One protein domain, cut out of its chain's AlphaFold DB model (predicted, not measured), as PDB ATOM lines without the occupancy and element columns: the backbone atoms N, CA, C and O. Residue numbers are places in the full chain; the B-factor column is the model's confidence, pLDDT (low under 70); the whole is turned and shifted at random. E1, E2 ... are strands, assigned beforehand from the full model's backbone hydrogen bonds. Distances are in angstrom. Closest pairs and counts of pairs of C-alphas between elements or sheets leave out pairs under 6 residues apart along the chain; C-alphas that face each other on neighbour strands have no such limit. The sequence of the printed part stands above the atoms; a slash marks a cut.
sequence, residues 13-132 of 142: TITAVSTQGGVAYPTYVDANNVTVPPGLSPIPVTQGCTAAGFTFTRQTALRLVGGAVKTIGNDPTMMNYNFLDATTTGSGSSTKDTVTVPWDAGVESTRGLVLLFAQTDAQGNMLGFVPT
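Overview. This is residues 13 to 132 of the 142 residues of an uncharacterized protein of Mitsuaria sp. WAJ17 (UniProt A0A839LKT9). Two strongly twisted sheets lie face to face as a sandwich, E2, E1, E3, E7 and E6 in one and E5, E4, E8 and E9 in the other, joined along one edge where E5 runs on into E6. The long links E2 to E3, E4 to E5 and E7 to E8 reach out towards one end of the longest axis, while the turn of the hairpin E8 and E9 lies at the other end. The printed part has 120 residues, with no named helix and nine named strands in the order E1 to E9; the class is all strand, though under half of the residues, 50 of 120, are in named elements. The five-stranded sheet, E2 E1 E3 E7 E6, is mixed, and the four-stranded sheet, E5 E4 E8 E9, is antiparallel. The whole is compact, with a radius of gyration of the C-alphas of 14.7 A and spans of 45 by 33 by 30 A.

Along the chain. E1, residues 13 to 17, begins with C-alpha 13 at (-16.708, -14.014, -27.164), and E2 is residues 25 to 29. E3, residues 52 to 57, is 16.2 A long from first to last C-alpha. E4, residues 62 to 69, is 20.1 A long and bends by 56 degrees at residue 65. E5 is residues 83 to 85 and E6 residues 87 to 89. E7, residues 96 to 101, is 16.2 A long. E8, residues 113 to 120, is 22.3 A long. E9, residues 126 to 131, ends with C-alpha 131 at (-12.757, -27.160, -17.406).

Arrangement. In the larger sheet, E1 and E2 form an antiparallel hairpin, with N 15 and O 27 3.0 A apart. E1 is parallel to E3, with N 14 and O 55 2.8 A apart. E3 and E7 are antiparallel, with N 54 and O 99 2.8 A apart, and E6 and E7 form a hairpin, with N 87 and O 98 2.8 A apart. In the other sheet, E4 and E5 form a hairpin, with N 84 and O 67 2.8 A apart; E4 and E8 are antiparallel, with N 116 and O 66 2.8 A apart; and E8 and E9 form a hairpin, with N 117 and O 130 2.9 A apart. The strands of the two sheets stand at 26 degrees. Between the sheets, the closest C-alphas of E4 and E7 are those of Leu 64 and Asp 97, 5.7 A apart. The edge strands E2 and E9 are apart.

Size, cuts and confidence. The two C-alphas farthest apart are those of Gly 106 and Gln 123, 45.1 A. The printed part has no cut. The long links are E2 to E3, E4 to E5 and E7 to E8. The mean pLDDT of the printed part is 72.9, and 44 residues are under 70, among them residues 39 to 52, 70 to 82 and 102 to 112.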
ATOM      1  N   THR A  13     -15.413 -13.550 -27.661       86.25
ATOM      2  CA  THR A  13     -16.708 -14.014 -27.164       86.25
ATOM      3  C   THR A  13     -16.715 -15.535 -27.124       86.25
ATOM      4  O   THR A  13     -16.386 -16.188 -28.114       86.25
ATOM      5  N   ILE A  14     -17.107 -16.096 -25.982       83.81
ATOM      6  CA  ILE A  14     -17.142 -17.536 -25.743       83.81
ATOM      7  C   ILE A  14     -18.582 -18.020 -25.729       83.81
ATOM      8  O   ILE A  14     -19.425 -17.490 -25.000       83.81
ATOM      9  N   THR A  15     -18.831 -19.096 -26.463       83.88
ATOM     10  CA  THR A  15     -20.027 -19.923 -26.304       83.88
ATOM     11  C   THR A  15     -19.569 -21.322 -25.935       83.88
ATOM     12  O   THR A  15     -18.830 -21.937 -26.684       83.88
ATOM     13  N   ALA A  16     -19.977 -21.838 -24.782       75.00
ATOM     14  CA  ALA A  16     -19.575 -23.165 -24.327       75.00
ATOM     15  C   ALA A  16     -20.812 -23.980 -23.985       75.00
ATOM     16  O   ALA A  16     -21.754 -23.450 -23.399       75.00
ATOM     17  N   VAL A  17     -20.794 -25.264 -24.331       70.75
ATOM     18  CA  VAL A  17     -21.831 -26.215 -23.932       70.75
ATOM     19  C   VAL A  17     -21.156 -27.362 -23.184       70.75
ATOM     20  O   VAL A  17     -20.140 -27.891 -23.636       70.75
ATOM     21  N   SER A  18     -21.704 -27.730 -22.026       69.88
ATOM     22  CA  SER A  18     -21.349 -28.964 -21.318       69.88
ATOM     23  C   SER A  18     -22.414 -29.994 -21.673       69.88
ATOM     24  O   SER A  18     -23.551 -29.881 -21.216       69.88
ATOM     25  N   THR A  19     -22.097 -30.936 -22.562       59.47
ATOM     26  CA  THR A  19     -23.080 -31.916 -23.064       59.47
ATOM     27  C   THR A  19     -22.789 -33.354 -22.649       59.47
ATOM     28  O   THR A  19     -23.710 -34.164 -22.687       59.47
ATOM     29  N   GLN A  20     -21.569 -33.688 -22.209       55.44
ATOM     30  CA  GLN A  20     -21.213 -35.004 -21.655       55.44
ATOM     31  C   GLN A  20     -19.764 -35.019 -21.139       55.44
ATOM     32  O   GLN A  20     -18.897 -34.352 -21.695       55.44
ATOM     33  N   GLY A  21     -19.484 -35.816 -20.100       64.81
ATOM     34  CA  GLY A  21     -18.109 -36.158 -19.698       64.81
ATOM     35  C   GLY A  21     -17.373 -35.157 -18.798       64.81
ATOM     36  O   GLY A  21     -16.191 -35.354 -18.545       64.81
ATOM     37  N   GLY A  22     -18.046 -34.116 -18.291       72.88
ATOM     38  CA  GLY A  22     -17.457 -33.179 -17.323       72.88
ATOM     39  C   GLY A  22     -16.479 -32.165 -17.924       72.88
ATOM     40  O   GLY A  22     -15.670 -31.605 -17.190       72.88
ATOM     41  N   VAL A  23     -16.551 -31.918 -19.238       78.31
ATOM     42  CA  VAL A  23     -15.691 -30.955 -19.941       78.31
ATOM     43  C   VAL A  23     -16.527 -30.036 -20.837       78.31
ATOM     44  O   VAL A  23     -17.526 -30.459 -21.419       78.31
ATOM     45  N   ALA A  24     -16.129 -28.767 -20.931       80.25
ATOM     46  CA  ALA A  24     -16.753 -27.763 -21.781       80.25
ATOM     47  C   ALA A  24     -16.041 -27.698 -23.137       80.25
ATOM     48  O   ALA A  24     -14.812 -27.640 -23.193       80.25
ATOM     49  N   TYR A  25     -16.822 -27.644 -24.216       79.00
ATOM     50  CA  TYR A  25     -16.329 -27.444 -25.581       79.00
ATOM     51  C   TYR A  25     -16.672 -26.015 -26.021       79.00
ATOM     52  O   TYR A  25     -17.791 -25.771 -26.484       79.00
ATOM     53  N   PRO A  26     -15.778 -25.040 -25.789       78.00
ATOM     54  CA  PRO A  26     -16.018 -23.660 -26.172       78.00
ATOM     55  C   PRO A  26     -15.851 -23.465 -27.684       78.00
ATOM     56  O   PRO A  26     -14.970 -24.039 -28.317       78.00
ATOM     57  N   THR A  27     -16.670 -22.593 -28.256       81.44
ATOM     58  CA  THR A  27     -16.381 -21.889 -29.499       81.44
ATOM     59  C   THR A  27     -15.980 -20.459 -29.164       81.44
ATOM     60  O   THR A  27     -16.536 -19.835 -28.252       81.44
ATOM     61  N   TYR A  28     -14.999 -19.944 -29.902       82.56
ATOM     62  CA  TYR A  28     -14.482 -18.593 -29.728       82.56
ATOM     63  C   TYR A  28     -14.759 -17.777 -30.982       82.56
ATOM     64  O   TYR A  28     -14.529 -18.242 -32.099       82.56
ATOM     65  N   VAL A  29     -15.225 -16.551 -30.787       84.19
ATOM     66  CA  VAL A  29     -15.381 -15.550 -31.841       84.19
ATOM     67  C   VAL A  29     -14.554 -14.337 -31.450       84.19
ATOM     68  O   VAL A  29     -14.693 -13.841 -30.334       84.19
ATOM     69  N   ASP A  30     -13.668 -13.898 -32.331       81.62
ATOM     70  CA  ASP A  30     -12.778 -12.766 -32.087       81.62
ATOM     71  C   ASP A  30     -13.498 -11.411 -32.273       81.62
ATOM     72  O   ASP A  30     -14.673 -11.349 -32.649       81.62
ATOM     73  N   ALA A  31     -12.802 -10.304 -32.018       81.81
ATOM     74  CA  ALA A  31     -13.356  -8.953 -32.123       81.81
ATOM     75  C   ALA A  31     -13.792  -8.563 -33.548       81.81
ATOM     76  O   ALA A  31     -14.595  -7.643 -33.715       81.81
ATOM     77  N   ASN A  32     -13.297  -9.266 -34.570       85.62
ATOM     78  CA  ASN A  32     -13.659  -9.075 -35.972       85.62
ATOM     79  C   ASN A  32     -14.806 -10.001 -36.413       85.62
ATOM     80  O   ASN A  32     -15.104 -10.082 -37.606       85.62
ATOM     81  N   ASN A  33     -15.465 -10.686 -35.474       87.56
ATOM     82  CA  ASN A  33     -16.475 -11.716 -35.723       87.56
ATOM     83  C   ASN A  33     -15.945 -12.940 -36.488       87.56
ATOM     84  O   ASN A  33     -16.714 -13.662 -37.128       87.56
ATOM     85  N   VAL A  34     -14.642 -13.210 -36.412       84.31
ATOM     86  CA  VAL A  34     -14.044 -14.418 -36.978       84.31
ATOM     87  C   VAL A  34     -14.138 -15.536 -35.947       84.31
ATOM     88  O   VAL A  34     -13.679 -15.409 -34.814       84.31
ATOM     89  N   THR A  35     -14.749 -16.655 -36.337       84.75
ATOM     90  CA  THR A  35     -14.781 -17.858 -35.493       84.75
ATOM     91  C   THR A  35     -13.415 -18.533 -35.511       84.75
ATOM     92  O   THR A  35     -12.881 -18.805 -36.586       84.75
ATOM     93  N   VAL A  36     -12.872 -18.841 -34.334       76.75
ATOM     94  CA  VAL A  36     -11.653 -19.641 -34.187       76.75
ATOM     95  C   VAL A  36     -11.993 -21.101 -34.512       76.75
ATOM     96  O   VAL A  36     -12.848 -21.686 -33.839       76.75
ATOM     97  N   PRO A  37     -11.375 -21.704 -35.543       77.31
ATOM     98  CA  PRO A  37     -11.610 -23.099 -35.889       77.31
ATOM     99  C   PRO A  37     -11.247 -24.054 -34.741       77.31
ATOM    100  O   PRO A  37     -10.264 -23.807 -34.036       77.31
ATOM    101  N   PRO A  38     -11.965 -25.182 -34.589       72.06
ATOM    102  CA  PRO A  38     -11.590 -26.223 -33.638       72.06
ATOM    103  C   PRO A  38     -10.128 -26.658 -33.810       72.06
ATOM    104  O   PRO A  38      -9.661 -26.858 -34.931       72.06
ATOM    105  N   GLY A  39      -9.407 -26.816 -32.699       64.50
ATOM    106  CA  GLY A  39      -7.992 -27.206 -32.698       64.50
ATOM    107  C   GLY A  39      -7.004 -26.056 -32.930       64.50
ATOM    108  O   GLY A  39      -5.796 -26.272 -32.814       64.50
ATOM    109  N   LEU A  40      -7.481 -24.837 -33.209       67.06
ATOM    110  CA  LEU A  40      -6.665 -23.627 -33.159       67.06
ATOM    111  C   LEU A  40      -6.845 -22.908 -31.819       67.06
ATOM    112  O   LEU A  40      -7.926 -22.877 -31.242       67.06
ATOM    113  N   SER A  41      -5.754 -22.321 -31.328       66.25
ATOM    114  CA  SER A  41      -5.776 -21.500 -30.120       66.25
ATOM    115  C   SER A  41      -6.326 -20.107 -30.452       66.25
ATOM    116  O   SER A  41      -5.806 -19.489 -31.386       66.25
ATOM    117  N   PRO A  42      -7.288 -19.560 -29.680       63.19
ATOM    118  CA  PRO A  42      -7.630 -18.137 -29.762       63.19
ATOM    119  C   PRO A  42      -6.451 -17.252 -29.329       63.19
ATOM    120  O   PRO A  42      -6.375 -16.086 -29.691       63.19
ATOM    121  N   ILE A  43      -5.507 -17.806 -28.567       61.91
ATOM    122  CA  ILE A  43      -4.329 -17.100 -28.068       61.91
ATOM    123  C   ILE A  43      -3.209 -17.198 -29.108       61.91
ATOM    124  O   ILE A  43      -2.756 -18.322 -29.373       61.91
ATOM    125  N   PRO A  44      -2.739 -16.071 -29.681       53.06
ATOM    126  CA  PRO A  44      -1.584 -16.079 -30.565       53.06
ATOM    127  C   PRO A  44      -0.329 -16.516 -29.802       53.06
ATOM    128  O   PRO A  44      -0.119 -16.160 -28.648       53.06
ATOM    129  N   VAL A  45       0.530 -17.283 -30.469       49.84
ATOM    130  CA  VAL A  45       1.834 -17.742 -29.950       49.84
ATOM    131  C   VAL A  45       2.974 -16.781 -30.304       49.84
ATOM    132  O   VAL A  45       4.131 -17.187 -30.372       49.84
ATOM    133  N   THR A  46       2.668 -15.513 -30.571       45.44
ATOM    134  CA  THR A  46       3.648 -14.549 -31.078       45.44
ATOM    135  C   THR A  46       3.886 -13.401 -30.107       45.44
ATOM    136  O   THR A  46       2.969 -12.868 -29.482       45.44
ATOM    137  N   GLN A  47       5.162 -13.026 -30.010       43.19
ATOM    138  CA  GLN A  47       5.679 -11.873 -29.282       43.19
ATOM    139  C   GLN A  47       4.832 -10.621 -29.575       43.19
ATOM    140  O   GLN A  47       4.640 -10.263 -30.736       43.19
ATOM    141  N   GLY A  48       4.319  -9.964 -28.528       45.69
ATOM    142  CA  GLY A  48       3.525  -8.731 -28.658       45.69
ATOM    143  C   GLY A  48       2.009  -8.887 -28.503       45.69
ATOM    144  O   GLY A  48       1.278  -7.977 -28.890       45.69
ATOM    145  N   CYS A  49       1.523  -9.997 -27.937       47.53
ATOM    146  CA  CYS A  49       0.114 -10.110 -27.563       47.53
ATOM    147  C   CYS A  49      -0.260  -9.022 -26.547       47.53
ATOM    148  O   CYS A  49       0.396  -8.861 -25.522       47.53
ATOM    149  N   THR A  50      -1.314  -8.271 -26.848       55.09
ATOM    150  CA  THR A  50      -1.962  -7.367 -25.898       55.09
ATOM    151  C   THR A  50      -2.905  -8.160 -24.994       55.09
ATOM    152  O   THR A  50      -3.294  -9.283 -25.327       55.09
ATOM    153  N   ALA A  51      -3.276  -7.582 -23.847       59.50
ATOM    154  CA  ALA A  51      -4.215  -8.192 -22.911       59.50
ATOM    155  C   ALA A  51      -5.444  -8.778 -23.631       59.50
ATOM    156  O   ALA A  51      -6.141  -8.085 -24.380       59.50
ATOM    157  N   ALA A  52      -5.714 -10.062 -23.396       66.31
ATOM    158  CA  ALA A  52      -6.806 -10.777 -24.042       66.31
ATOM    159  C   ALA A  52      -7.974 -10.944 -23.068       66.31
ATOM    160  O   ALA A  52      -7.875 -11.650 -22.063       66.31
ATOM    161  N   GLY A  53      -9.089 -10.281 -23.374       70.19
ATOM    162  CA  GLY A  53     -10.358 -10.485 -22.682       70.19
ATOM    163  C   GLY A  53     -11.112 -11.677 -23.265       70.19
ATOM    164  O   GLY A  53     -11.257 -11.789 -24.480       70.19
ATOM    165  N   PHE A  54     -11.613 -12.543 -22.396       74.94
ATOM    166  CA  PHE A  54     -12.430 -13.706 -22.711       74.94
ATOM    167  C   PHE A  54     -13.794 -13.528 -22.063       74.94
ATOM    168  O   PHE A  54     -13.944 -13.699 -20.855       74.94
ATOM    169  N   THR A  55     -14.789 -13.180 -22.868       81.88
ATOM    170  CA  THR A  55     -16.127 -12.826 -22.401       81.88
ATOM    171  C   THR A  55     -17.091 -13.970 -22.667       81.88
ATOM    172  O   THR A  55     -17.401 -14.293 -23.813       81.88
ATOM    173  N   PHE A  56     -17.626 -14.549 -21.602       78.62
ATOM    174  CA  PHE A  56     -18.693 -15.534 -21.656       78.62
ATOM    175  C   PHE A  56     -20.030 -14.872 -21.326       78.62
ATOM    176  O   PHE A  56     -20.202 -14.256 -20.273       78.62
ATOM    177  N   THR A  57     -21.009 -15.015 -22.219       81.81
ATOM    178  CA  THR A  57     -22.391 -14.655 -21.880       81.81
ATOM    179  C   THR A  57     -22.999 -15.808 -21.106       81.81
ATOM    180  O   THR A  57     -23.018 -16.941 -21.588       81.81
ATOM    181  N   ARG A  58     -23.488 -15.517 -19.901       77.19
ATOM    182  CA  ARG A  58     -23.992 -16.529 -18.982       77.19
ATOM    183  C   ARG A  58     -25.095 -17.361 -19.632       77.19
ATOM    184  O   ARG A  58     -26.144 -16.844 -20.002       77.19
ATOM    185  N   GLN A  59     -24.875 -18.668 -19.700       71.75
ATOM    186  CA  GLN A  59     -25.900 -19.637 -20.083       71.75
ATOM    187  C   GLN A  59     -26.490 -20.270 -18.832       71.75
ATOM    188  O   GLN A  59     -25.777 -20.456 -17.859       71.75
ATOM    189  N   THR A  60     -27.766 -20.646 -18.814       69.81
ATOM    190  CA  THR A  60     -28.446 -21.124 -17.592       69.81
ATOM    191  C   THR A  60     -27.700 -22.247 -16.861       69.81
ATOM    192  O   THR A  60     -27.634 -22.189 -15.635       69.81
ATOM    193  N   ALA A  61     -27.054 -23.162 -17.589       80.44
ATOM    194  CA  ALA A  61     -26.339 -24.318 -17.041       80.44
ATOM    195  C   ALA A  61     -24.837 -24.110 -16.753       80.44
ATOM    196  O   ALA A  61     -24.231 -24.979 -16.131       80.44
ATOM    197  N   LEU A  62     -24.217 -23.008 -17.198       85.94
ATOM    198  CA  LEU A  62     -22.780 -22.759 -17.017       85.94
ATOM    199  C   LEU A  62     -22.496 -21.333 -16.532       85.94
ATOM    200  O   LEU A  62     -23.136 -20.359 -16.934       85.94
ATOM    201  N   ARG A  63     -21.499 -21.204 -15.662       87.12
ATOM    202  CA  ARG A  63     -20.966 -19.934 -15.154       87.12
ATOM    203  C   ARG A  63     -19.463 -19.942 -15.363       87.12
ATOM    204  O   ARG A  63     -18.824 -20.878 -14.899       87.12
ATOM    205  N   LEU A  64     -18.896 -18.950 -16.043       87.44
ATOM    206  CA  LEU A  64     -17.437 -18.836 -16.110       87.44
ATOM    207  C   LEU A  64     -16.949 -18.336 -14.746       87.44
ATOM    208  O   LEU A  64     -17.413 -17.298 -14.283       87.44
ATOM    209  N   VAL A  65     -16.058 -19.085 -14.097       89.12
ATOM    210  CA  VAL A  65     -15.539 -18.746 -12.758       89.12
ATOM    211  C   VAL A  65     -14.084 -18.297 -12.786       89.12
ATOM    212  O   VAL A  65     -13.646 -17.594 -11.884       89.12
ATOM    213  N   GLY A  66     -13.345 -18.655 -13.834       87.88
ATOM    214  CA  GLY A  66     -11.968 -18.223 -13.999       87.88
ATOM    215  C   GLY A  66     -11.275 -18.898 -15.171       87.88
ATOM    216  O   GLY A  66     -11.907 -19.582 -15.980       87.88
ATOM    217  N   GLY A  67      -9.966 -18.719 -15.258       82.88
ATOM    218  CA  GLY A  67      -9.116 -19.392 -16.224       82.88
ATOM    219  C   GLY A  67      -7.735 -19.670 -15.653       82.88
ATOM    220  O   GLY A  67      -7.166 -18.838 -14.957       82.88
ATOM    221  N   ALA A  68      -7.195 -20.844 -15.948       79.25
ATOM    222  CA  ALA A  68      -5.821 -21.192 -15.641       79.25
ATOM    223  C   ALA A  68      -4.939 -20.952 -16.872       79.25
ATOM    224  O   ALA A  68      -5.162 -21.550 -17.926       79.25
ATOM    225  N   VAL A  69      -3.932 -20.095 -16.745       74.50
ATOM    226  CA  VAL A  69      -2.953 -19.804 -17.797       74.50
ATOM    227  C   VAL A  69      -1.695 -20.642 -17.613       74.50
ATOM    228  O   VAL A  69      -1.244 -20.888 -16.499       74.50
ATOM    229  N   LYS A  70      -1.103 -21.095 -18.714       67.25
ATOM    230  CA  LYS A  70       0.173 -21.809 -18.708       67.25
ATOM    231  C   LYS A  70       1.221 -20.998 -19.452       67.25
ATOM    232  O   LYS A  70       1.128 -20.815 -20.665       67.25
ATOM    233  N   THR A  71       2.254 -20.579 -18.737       61.12
ATOM    234  CA  THR A  71       3.405 -19.844 -19.271       61.12
ATOM    235  C   THR A  71       4.600 -20.776 -19.523       61.12
ATOM    236  O   THR A  71       4.652 -21.903 -19.020       61.12
ATOM    237  N   ILE A  72       5.543 -20.347 -20.369       54.59
ATOM    238  CA  ILE A  72       6.856 -20.992 -20.517       54.59
ATOM    239  C   ILE A  72       7.821 -20.197 -19.649       54.59
ATOM    240  O   ILE A  72       8.001 -19.007 -19.880       54.59
ATOM    241  N   GLY A  73       8.454 -20.850 -18.677       51.56
ATOM    242  CA  GLY A  73       9.287 -20.150 -17.700       51.56
ATOM    243  C   GLY A  73       8.460 -19.387 -16.659       51.56
ATOM    244  O   GLY A  73       7.262 -19.164 -16.821       51.56
ATOM    245  N   ASN A  74       9.108 -19.030 -15.549       42.91
ATOM    246  CA  ASN A  74       8.503 -18.161 -14.546       42.91
ATOM    247  C   ASN A  74       8.467 -16.746 -15.119       42.91
ATOM    248  O   ASN A  74       9.465 -16.036 -15.030       42.91
ATOM    249  N   ASP A  75       7.340 -16.337 -15.698       53.28
ATOM    250  CA  ASP A  75       7.039 -14.912 -15.768       53.28
ATOM    251  C   ASP A  75       6.991 -14.394 -14.315       53.28
ATOM    252  O   ASP A  75       6.106 -14.801 -13.555       53.28
ATOM    253  N   PRO A  76       7.948 -13.553 -13.878       50.09
ATOM    254  CA  PRO A  76       8.023 -13.105 -12.490       50.09
ATOM    255  C   PRO A  76       6.817 -12.250 -12.088       50.09
ATOM    256  O   PRO A  76       6.539 -12.113 -10.896       50.09
ATOM    257  N   THR A  77       6.101 -11.680 -13.064       54.25
ATOM    258  CA  THR A  77       4.907 -10.856 -12.833       54.25
ATOM    259  C   THR A  77       3.657 -11.697 -12.566       54.25
ATOM    260  O   THR A  77       2.734 -11.228 -11.904       54.25
ATOM    261  N   MET A  78       3.654 -12.968 -12.985       53.88
ATOM    262  CA  MET A  78       2.532 -13.899 -12.808       53.88
ATOM    263  C   MET A  78       2.460 -14.556 -11.414       53.88
ATOM    264  O   MET A  78       1.466 -15.214 -11.113       53.88
ATOM    265  N   MET A  79       3.451 -14.337 -10.533       50.88
ATOM    266  CA  MET A  79       3.521 -14.876  -9.156       50.88
ATOM    267  C   MET A  79       3.118 -16.374  -9.043       50.88
ATOM    268  O   MET A  79       3.147 -17.127 -10.010       50.88
ATOM    269  N   ASN A  80       2.782 -16.862  -7.842       47.69
ATOM    270  CA  ASN A  80       2.418 -18.266  -7.584       47.69
ATOM    271  C   ASN A  80       1.037 -18.681  -8.145       47.69
ATOM    272  O   ASN A  80       0.587 -19.796  -7.871       47.69
ATOM    273  N   TYR A  81       0.344 -17.816  -8.893       53.44
ATOM    274  CA  TYR A  81      -1.050 -18.034  -9.276       53.44
ATOM    275  C   TYR A  81      -1.241 -17.858 -10.779       53.44
ATOM    276  O   TYR A  81      -1.628 -16.814 -11.283       53.44
ATOM    277  N   ASN A  82      -1.080 -18.969 -11.487       69.94
ATOM    278  CA  ASN A  82      -1.523 -19.168 -12.864       69.94
ATOM    279  C   ASN A  82      -3.061 -19.162 -13.014       69.94
ATOM    280  O   ASN A  82      -3.571 -19.691 -13.994       69.94
ATOM    281  N   PHE A  83      -3.812 -18.633 -12.045       77.06
ATOM    282  CA  PHE A  83      -5.271 -18.612 -12.034       77.06
ATOM    283  C   PHE A  83      -5.779 -17.173 -12.095       77.06
ATOM    284  O   PHE A  83      -5.314 -16.311 -11.354       77.06
ATOM    285  N   LEU A  84      -6.736 -16.937 -12.982       80.25
ATOM    286  CA  LEU A  84      -7.375 -15.657 -13.238       80.25
ATOM    287  C   LEU A  84      -8.850 -15.776 -12.867       80.25
ATOM    288  O   LEU A  84      -9.565 -16.578 -13.468       80.25
ATOM    289  N   ASP A  85      -9.307 -14.977 -11.910       86.25
ATOM    290  CA  ASP A  85     -10.717 -14.943 -11.527       86.25
ATOM    291  C   ASP A  85     -11.579 -14.324 -12.636       86.25
ATOM    292  O   ASP A  85     -11.188 -13.357 -13.299       86.25
ATOM    293  N   ALA A  86     -12.786 -14.861 -12.827       87.69
ATOM    294  CA  ALA A  86     -13.768 -14.228 -13.692       87.69
ATOM    295  C   ALA A  86     -14.401 -13.015 -12.995       87.69
ATOM    296  O   ALA A  86     -14.778 -13.054 -11.825       87.69
ATOM    297  N   THR A  87     -14.588 -11.942 -13.753       90.00
ATOM    298  CA  THR A  87     -15.335 -10.756 -13.336       90.00
ATOM    299  C   THR A  87     -16.742 -10.805 -13.921       90.00
ATOM    300  O   THR A  87     -16.924 -10.962 -15.130       90.00
ATOM    301  N   THR A  88     -17.758 -10.679 -13.072       89.75
ATOM    302  CA  THR A  88     -19.161 -10.654 -13.504       89.75
ATOM    303  C   THR A  88     -19.638  -9.215 -13.676       89.75
ATOM    304  O   THR A  88     -19.501  -8.390 -12.776       89.75
ATOM    305  N   THR A  89     -20.267  -8.920 -14.811       89.00
ATOM    306  CA  THR A  89     -20.906  -7.628 -15.099       89.00
ATOM    307  C   THR A  89     -22.326  -7.821 -15.637       89.00
ATOM    308  O   THR A  89     -22.675  -8.889 -16.141       89.00
ATOM    309  N   GLY A  90     -23.162  -6.783 -15.538       84.25
ATOM    310  CA  GLY A  90     -24.556  -6.809 -16.002       84.25
ATOM    311  C   GLY A  90     -25.543  -7.430 -15.006       84.25
ATOM    312  O   GLY A  90     -25.190  -7.793 -13.885       84.25
ATOM    313  N   SER A  91     -26.808  -7.546 -15.416       77.19
ATOM    314  CA  SER A  91     -27.897  -8.076 -14.586       77.19
ATOM    315  C   SER A  91     -28.892  -8.915 -15.398       77.19
ATOM    316  O   SER A  91     -29.060  -8.735 -16.610       77.19
ATOM    317  N   GLY A  92     -29.558  -9.858 -14.727       74.25
ATOM    318  CA  GLY A  92     -30.563 -10.723 -15.347       74.25
ATOM    319  C   GLY A  92     -30.001 -11.554 -16.506       74.25
ATOM    320  O   GLY A  92     -28.989 -12.234 -16.365       74.25
ATOM    321  N   SER A  93     -30.659 -11.497 -17.665       69.12
ATOM    322  CA  SER A  93     -30.244 -12.219 -18.878       69.12
ATOM    323  C   SER A  93     -29.039 -11.601 -19.596       69.12
ATOM    324  O   SER A  93     -28.502 -12.213 -20.513       69.12
ATOM    325  N   SER A  94     -28.605 -10.402 -19.194       77.94
ATOM    326  CA  SER A  94     -27.466  -9.698 -19.799       77.94
ATOM    327  C   SER A  94     -26.145  -9.936 -19.067       77.94
ATOM    328  O   SER A  94     -25.135  -9.325 -19.414       77.94
ATOM    329  N   THR A  95     -26.142 -10.797 -18.043       85.12
ATOM    330  CA  THR A  95     -24.948 -11.047 -17.244       85.12
ATOM    331  C   THR A  95     -23.836 -11.690 -18.075       85.12
ATOM    332  O   THR A  95     -24.031 -12.718 -18.731       85.12
ATOM    333  N   LYS A  96     -22.652 -11.083 -18.011       86.75
ATOM    334  CA  LYS A  96     -21.432 -11.530 -18.680       86.75
ATOM    335  C   LYS A  96     -20.354 -11.792 -17.645       86.75
ATOM    336  O   LYS A  96     -20.098 -10.949 -16.789       86.75
ATOM    337  N   ASP A  97     -19.717 -12.941 -17.766       88.88
ATOM    338  CA  ASP A  97     -18.581 -13.344 -16.954       88.88
ATOM    339  C   ASP A  97     -17.326 -13.220 -17.838       88.88
ATOM    340  O   ASP A  97     -17.310 -13.728 -18.959       88.88
ATOM    341  N   THR A  98     -16.302 -12.495 -17.388       86.62
ATOM    342  CA  THR A  98     -15.117 -12.162 -18.200       86.62
ATOM    343  C   THR A  98     -13.833 -12.547 -17.484       86.62
ATOM    344  O   THR A  98     -13.613 -12.127 -16.352       86.62
ATOM    345  N   VAL A  99     -12.962 -13.293 -18.159       83.25
ATOM    346  CA  VAL A  99     -11.586 -13.552 -17.716       83.25
ATOM    347  C   VAL A  99     -10.651 -12.698 -18.557       83.25
ATOM    348  O   VAL A  99     -10.705 -12.750 -19.783       83.25
ATOM    349  N   THR A 100      -9.789 -11.917 -17.916       78.88
ATOM    350  CA  THR A 100      -8.807 -11.086 -18.617       78.88
ATOM    351  C   THR A 100      -7.421 -11.625 -18.349       78.88
ATOM    352  O   THR A 100      -7.014 -11.720 -17.193       78.88
ATOM    353  N   VAL A 101      -6.690 -11.945 -19.413       73.50
ATOM    354  CA  VAL A 101      -5.277 -12.300 -19.310       73.50
ATOM    355  C   VAL A 101      -4.433 -11.032 -19.474       73.50
ATOM    356  O   VAL A 101      -4.492 -10.417 -20.543       73.50
ATOM    357  N   PRO A 102      -3.671 -10.605 -18.449       68.81
ATOM    358  CA  PRO A 102      -2.920  -9.354 -18.479       68.81
ATOM    359  C   PRO A 102      -1.539  -9.556 -19.124       68.81
ATOM    360  O   PRO A 102      -0.522  -9.490 -18.444       68.81
ATOM    361  N   TRP A 103      -1.481  -9.858 -20.425       68.31
ATOM    362  CA  TRP A 103      -0.190  -9.941 -21.118       68.31
ATOM    363  C   TRP A 103       0.365  -8.560 -21.440       68.31
ATOM    364  O   TRP A 103      -0.291  -7.756 -22.109       68.31
ATOM    365  N   ASP A 104       1.602  -8.332 -21.007       56.75
ATOM    366  CA  ASP A 104       2.409  -7.208 -21.452       56.75
ATOM    367  C   ASP A 104       3.051  -7.510 -22.812       56.75
ATOM    368  O   ASP A 104       3.469  -8.633 -23.118       56.75
ATOM    369  N   ALA A 105       3.170  -6.471 -23.640       53.62
ATOM    370  CA  ALA A 105       3.819  -6.584 -24.936       53.62
ATOM    371  C   ALA A 105       5.283  -7.033 -24.769       53.62
ATOM    372  O   ALA A 105       6.068  -6.395 -24.071       53.62
ATOM    373  N   GLY A 106       5.660  -8.117 -25.451       50.16
ATOM    374  CA  GLY A 106       7.037  -8.623 -25.466       50.16
ATOM    375  C   GLY A 106       7.348  -9.713 -24.439       50.16
ATOM    376  O   GLY A 106       8.458 -10.242 -24.465       50.16
ATOM    377  N   VAL A 107       6.390 -10.104 -23.594       52.25
ATOM    378  CA  VAL A 107       6.537 -11.290 -22.742       52.25
ATOM    379  C   VAL A 107       6.277 -12.547 -23.580       52.25
ATOM    380  O   VAL A 107       5.229 -12.678 -24.210       52.25
ATOM    381  N   GLU A 108       7.223 -13.491 -23.594       51.00
ATOM    382  CA  GLU A 108       7.026 -14.837 -24.161       51.00
ATOM    383  C   GLU A 108       6.163 -15.703 -23.225       51.00
ATOM    384  O   GLU A 108       6.549 -16.778 -22.768       51.00
ATOM    385  N   SER A 109       4.972 -15.226 -22.887       49.69
ATOM    386  CA  SER A 109       4.031 -15.931 -22.034       49.69
ATOM    387  C   SER A 109       2.875 -16.398 -22.902       49.69
ATOM    388  O   SER A 109       2.006 -15.616 -23.261       49.69
ATOM    389  N   THR A 110       2.872 -17.683 -23.282       55.03
ATOM    390  CA  THR A 110       1.707 -18.593 -23.167       55.03
ATOM    391  C   THR A 110       1.866 -19.843 -24.045       55.03
ATOM    392  O   THR A 110       2.076 -19.770 -25.252       55.03
ATOM    393  N   ARG A 111       1.695 -21.027 -23.440       58.66
ATOM    394  CA  ARG A 111       1.407 -22.303 -24.130       58.66
ATOM    395  C   ARG A 111       0.081 -22.905 -23.624       58.66
ATOM    396  O   ARG A 111      -0.001 -24.108 -23.434       58.66
ATOM    397  N   GLY A 112      -0.942 -22.100 -23.338       66.69
ATOM    398  CA  GLY A 112      -2.314 -22.575 -23.106       66.69
ATOM    399  C   GLY A 112      -3.108 -21.766 -22.076       66.69
ATOM    400  O   GLY A 112      -2.546 -21.254 -21.113       66.69
ATOM    401  N   LEU A 113      -4.424 -21.697 -22.270       74.06
ATOM    402  CA  LEU A 113      -5.416 -21.212 -21.308       74.06
ATOM    403  C   LEU A 113      -6.489 -22.288 -21.180       74.06
ATOM    404  O   LEU A 113      -7.019 -22.730 -22.195       74.06
ATOM    405  N   VAL A 114      -6.815 -22.669 -19.951       79.75
ATOM    406  CA  VAL A 114      -7.968 -23.514 -19.630       79.75
ATOM    407  C   VAL A 114      -8.989 -22.634 -18.936       79.75
ATOM    408  O   VAL A 114      -8.715 -22.130 -17.850       79.75
ATOM    409  N   LEU A 115     -10.167 -22.443 -19.519       82.38
ATOM    410  CA  LEU A 115     -11.251 -21.757 -18.820       82.38
ATOM    411  C   LEU A 115     -11.953 -22.741 -17.887       82.38
ATOM    412  O   LEU A 115     -12.123 -23.916 -18.213       82.38
ATOM    413  N   LEU A 116     -12.365 -22.259 -16.722       87.31
ATOM    414  CA  LEU A 116     -13.062 -23.039 -15.715       87.31
ATOM    415  C   LEU A 116     -14.505 -22.559 -15.615       87.31
ATOM    416  O   LEU A 116     -14.763 -21.391 -15.320       87.31
ATOM    417  N   PHE A 117     -15.446 -23.475 -15.818       87.88
ATOM    418  CA  PHE A 117     -16.865 -23.221 -15.625       87.88
ATOM    419  C   PHE A 117     -17.378 -23.924 -14.369       87.88
ATOM    420  O   PHE A 117     -16.973 -25.044 -14.070       87.88
ATOM    421  N   ALA A 118     -18.307 -23.306 -13.650       88.44
ATOM    422  CA  ALA A 118     -19.181 -24.007 -12.720       88.44
ATOM    423  C   ALA A 118     -20.460 -24.410 -13.458       88.44
ATOM    424  O   ALA A 118     -21.125 -23.572 -14.074       88.44
ATOM    425  N   GLN A 119     -20.800 -25.694 -13.400       88.00
ATOM    426  CA  GLN A 119     -22.075 -26.198 -13.886       88.00
ATOM    427  C   GLN A 119     -23.132 -26.037 -12.801       88.00
ATOM    428  O   GLN A 119     -22.893 -26.391 -11.645       88.00
ATOM    429  N   THR A 120     -24.300 -25.525 -13.177       85.50
ATOM    430  CA  THR A 120     -25.424 -25.324 -12.260       85.50
ATOM    431  C   THR A 120     -26.680 -26.031 -12.746       85.50
ATOM    432  O   THR A 120     -26.901 -26.143 -13.953       85.50
ATOM    433  N   ASP A 121     -27.521 -26.481 -11.818       84.25
ATOM    434  CA  ASP A 121     -28.879 -26.927 -12.141       84.25
ATOM    435  C   ASP A 121     -29.812 -25.740 -12.464       84.25
ATOM    436  O   ASP A 121     -29.408 -24.571 -12.462       84.25
ATOM    437  N   ALA A 122     -31.081 -26.036 -12.759       81.75
ATOM    438  CA  ALA A 122     -32.091 -25.021 -13.069       81.75
ATOM    439  C   ALA A 122     -32.425 -24.107 -11.874       81.75
ATOM    440  O   ALA A 122     -32.986 -23.028 -12.063       81.75
ATOM    441  N   GLN A 123     -32.087 -24.528 -10.657       82.94
ATOM    442  CA  GLN A 123     -32.273 -23.800  -9.406       82.94
ATOM    443  C   GLN A 123     -31.034 -22.963  -9.041       82.94
ATOM    444  O   GLN A 123     -31.095 -22.151  -8.119       82.94
ATOM    445  N   GLY A 124     -29.933 -23.109  -9.785       77.94
ATOM    446  CA  GLY A 124     -28.678 -22.398  -9.569       77.94
ATOM    447  C   GLY A 124     -27.716 -23.089  -8.601       77.94
ATOM    448  O   GLY A 124     -26.688 -22.498  -8.273       77.94
ATOM    449  N   ASN A 125     -27.999 -24.319  -8.160       84.25
ATOM    450  CA  ASN A 125     -27.080 -25.073  -7.309       84.25
ATOM    451  C   ASN A 125     -25.882 -25.552  -8.124       84.25
ATOM    452  O   ASN A 125     -26.041 -26.026  -9.249       84.25
ATOM    453  N   MET A 126     -24.685 -25.466  -7.543       85.44
ATOM    454  CA  MET A 126     -23.471 -25.962  -8.184       85.44
ATOM    455  C   MET A 126     -23.478 -27.492  -8.225       85.44
ATOM    456  O   MET A 126     -23.542 -28.152  -7.192       85.44
ATOM    457  N   LEU A 127     -23.366 -28.041  -9.431       85.31
ATOM    458  CA  LEU A 127     -23.245 -29.475  -9.685       85.31
ATOM    459  C   LEU A 127     -21.780 -29.918  -9.753       85.31
ATOM    460  O   LEU A 127     -21.461 -31.055  -9.416       85.31
ATOM    461  N   GLY A 128     -20.883 -29.024 -10.172       84.75
ATOM    462  CA  GLY A 128     -19.451 -29.290 -10.236       84.75
ATOM    463  C   GLY A 128     -18.691 -28.267 -11.073       84.75
ATOM    464  O   GLY A 128     -19.283 -27.358 -11.657       84.75
ATOM    465  N   PHE A 129     -17.372 -28.440 -11.138       85.81
ATOM    466  CA  PHE A 129     -16.500 -27.673 -12.021       85.81
ATOM    467  C   PHE A 129     -16.250 -28.423 -13.329       85.81
ATOM    468  O   PHE A 129     -16.070 -29.638 -13.339       85.81
ATOM    469  N   VAL A 130     -16.224 -27.669 -14.422       86.50
ATOM    470  CA  VAL A 130     -16.115 -28.145 -15.797       86.50
ATOM    471  C   VAL A 130     -15.024 -27.317 -16.490       86.50
ATOM    472  O   VAL A 130     -15.277 -26.165 -16.856       86.50
ATOM    473  N   PRO A 131     -13.796 -27.839 -16.639       83.38
ATOM    474  CA  PRO A 131     -12.757 -27.160 -17.406       83.38
ATOM    475  C   PRO A 131     -13.074 -27.200 -18.907       83.38
ATOM    476  O   PRO A 131     -13.875 -28.019 -19.362       83.38
ATOM    477  N   THR A 132     -12.435 -26.344 -19.699       77.94
ATOM    478  CA  THR A 132     -12.449 -26.471 -21.162       77.94
ATOM    479  C   THR A 132     -11.574 -27.617 -21.640       77.94
ATOM    480  O   THR A 132     -10.547 -27.921 -21.034       77.94
TER     481      THR A 132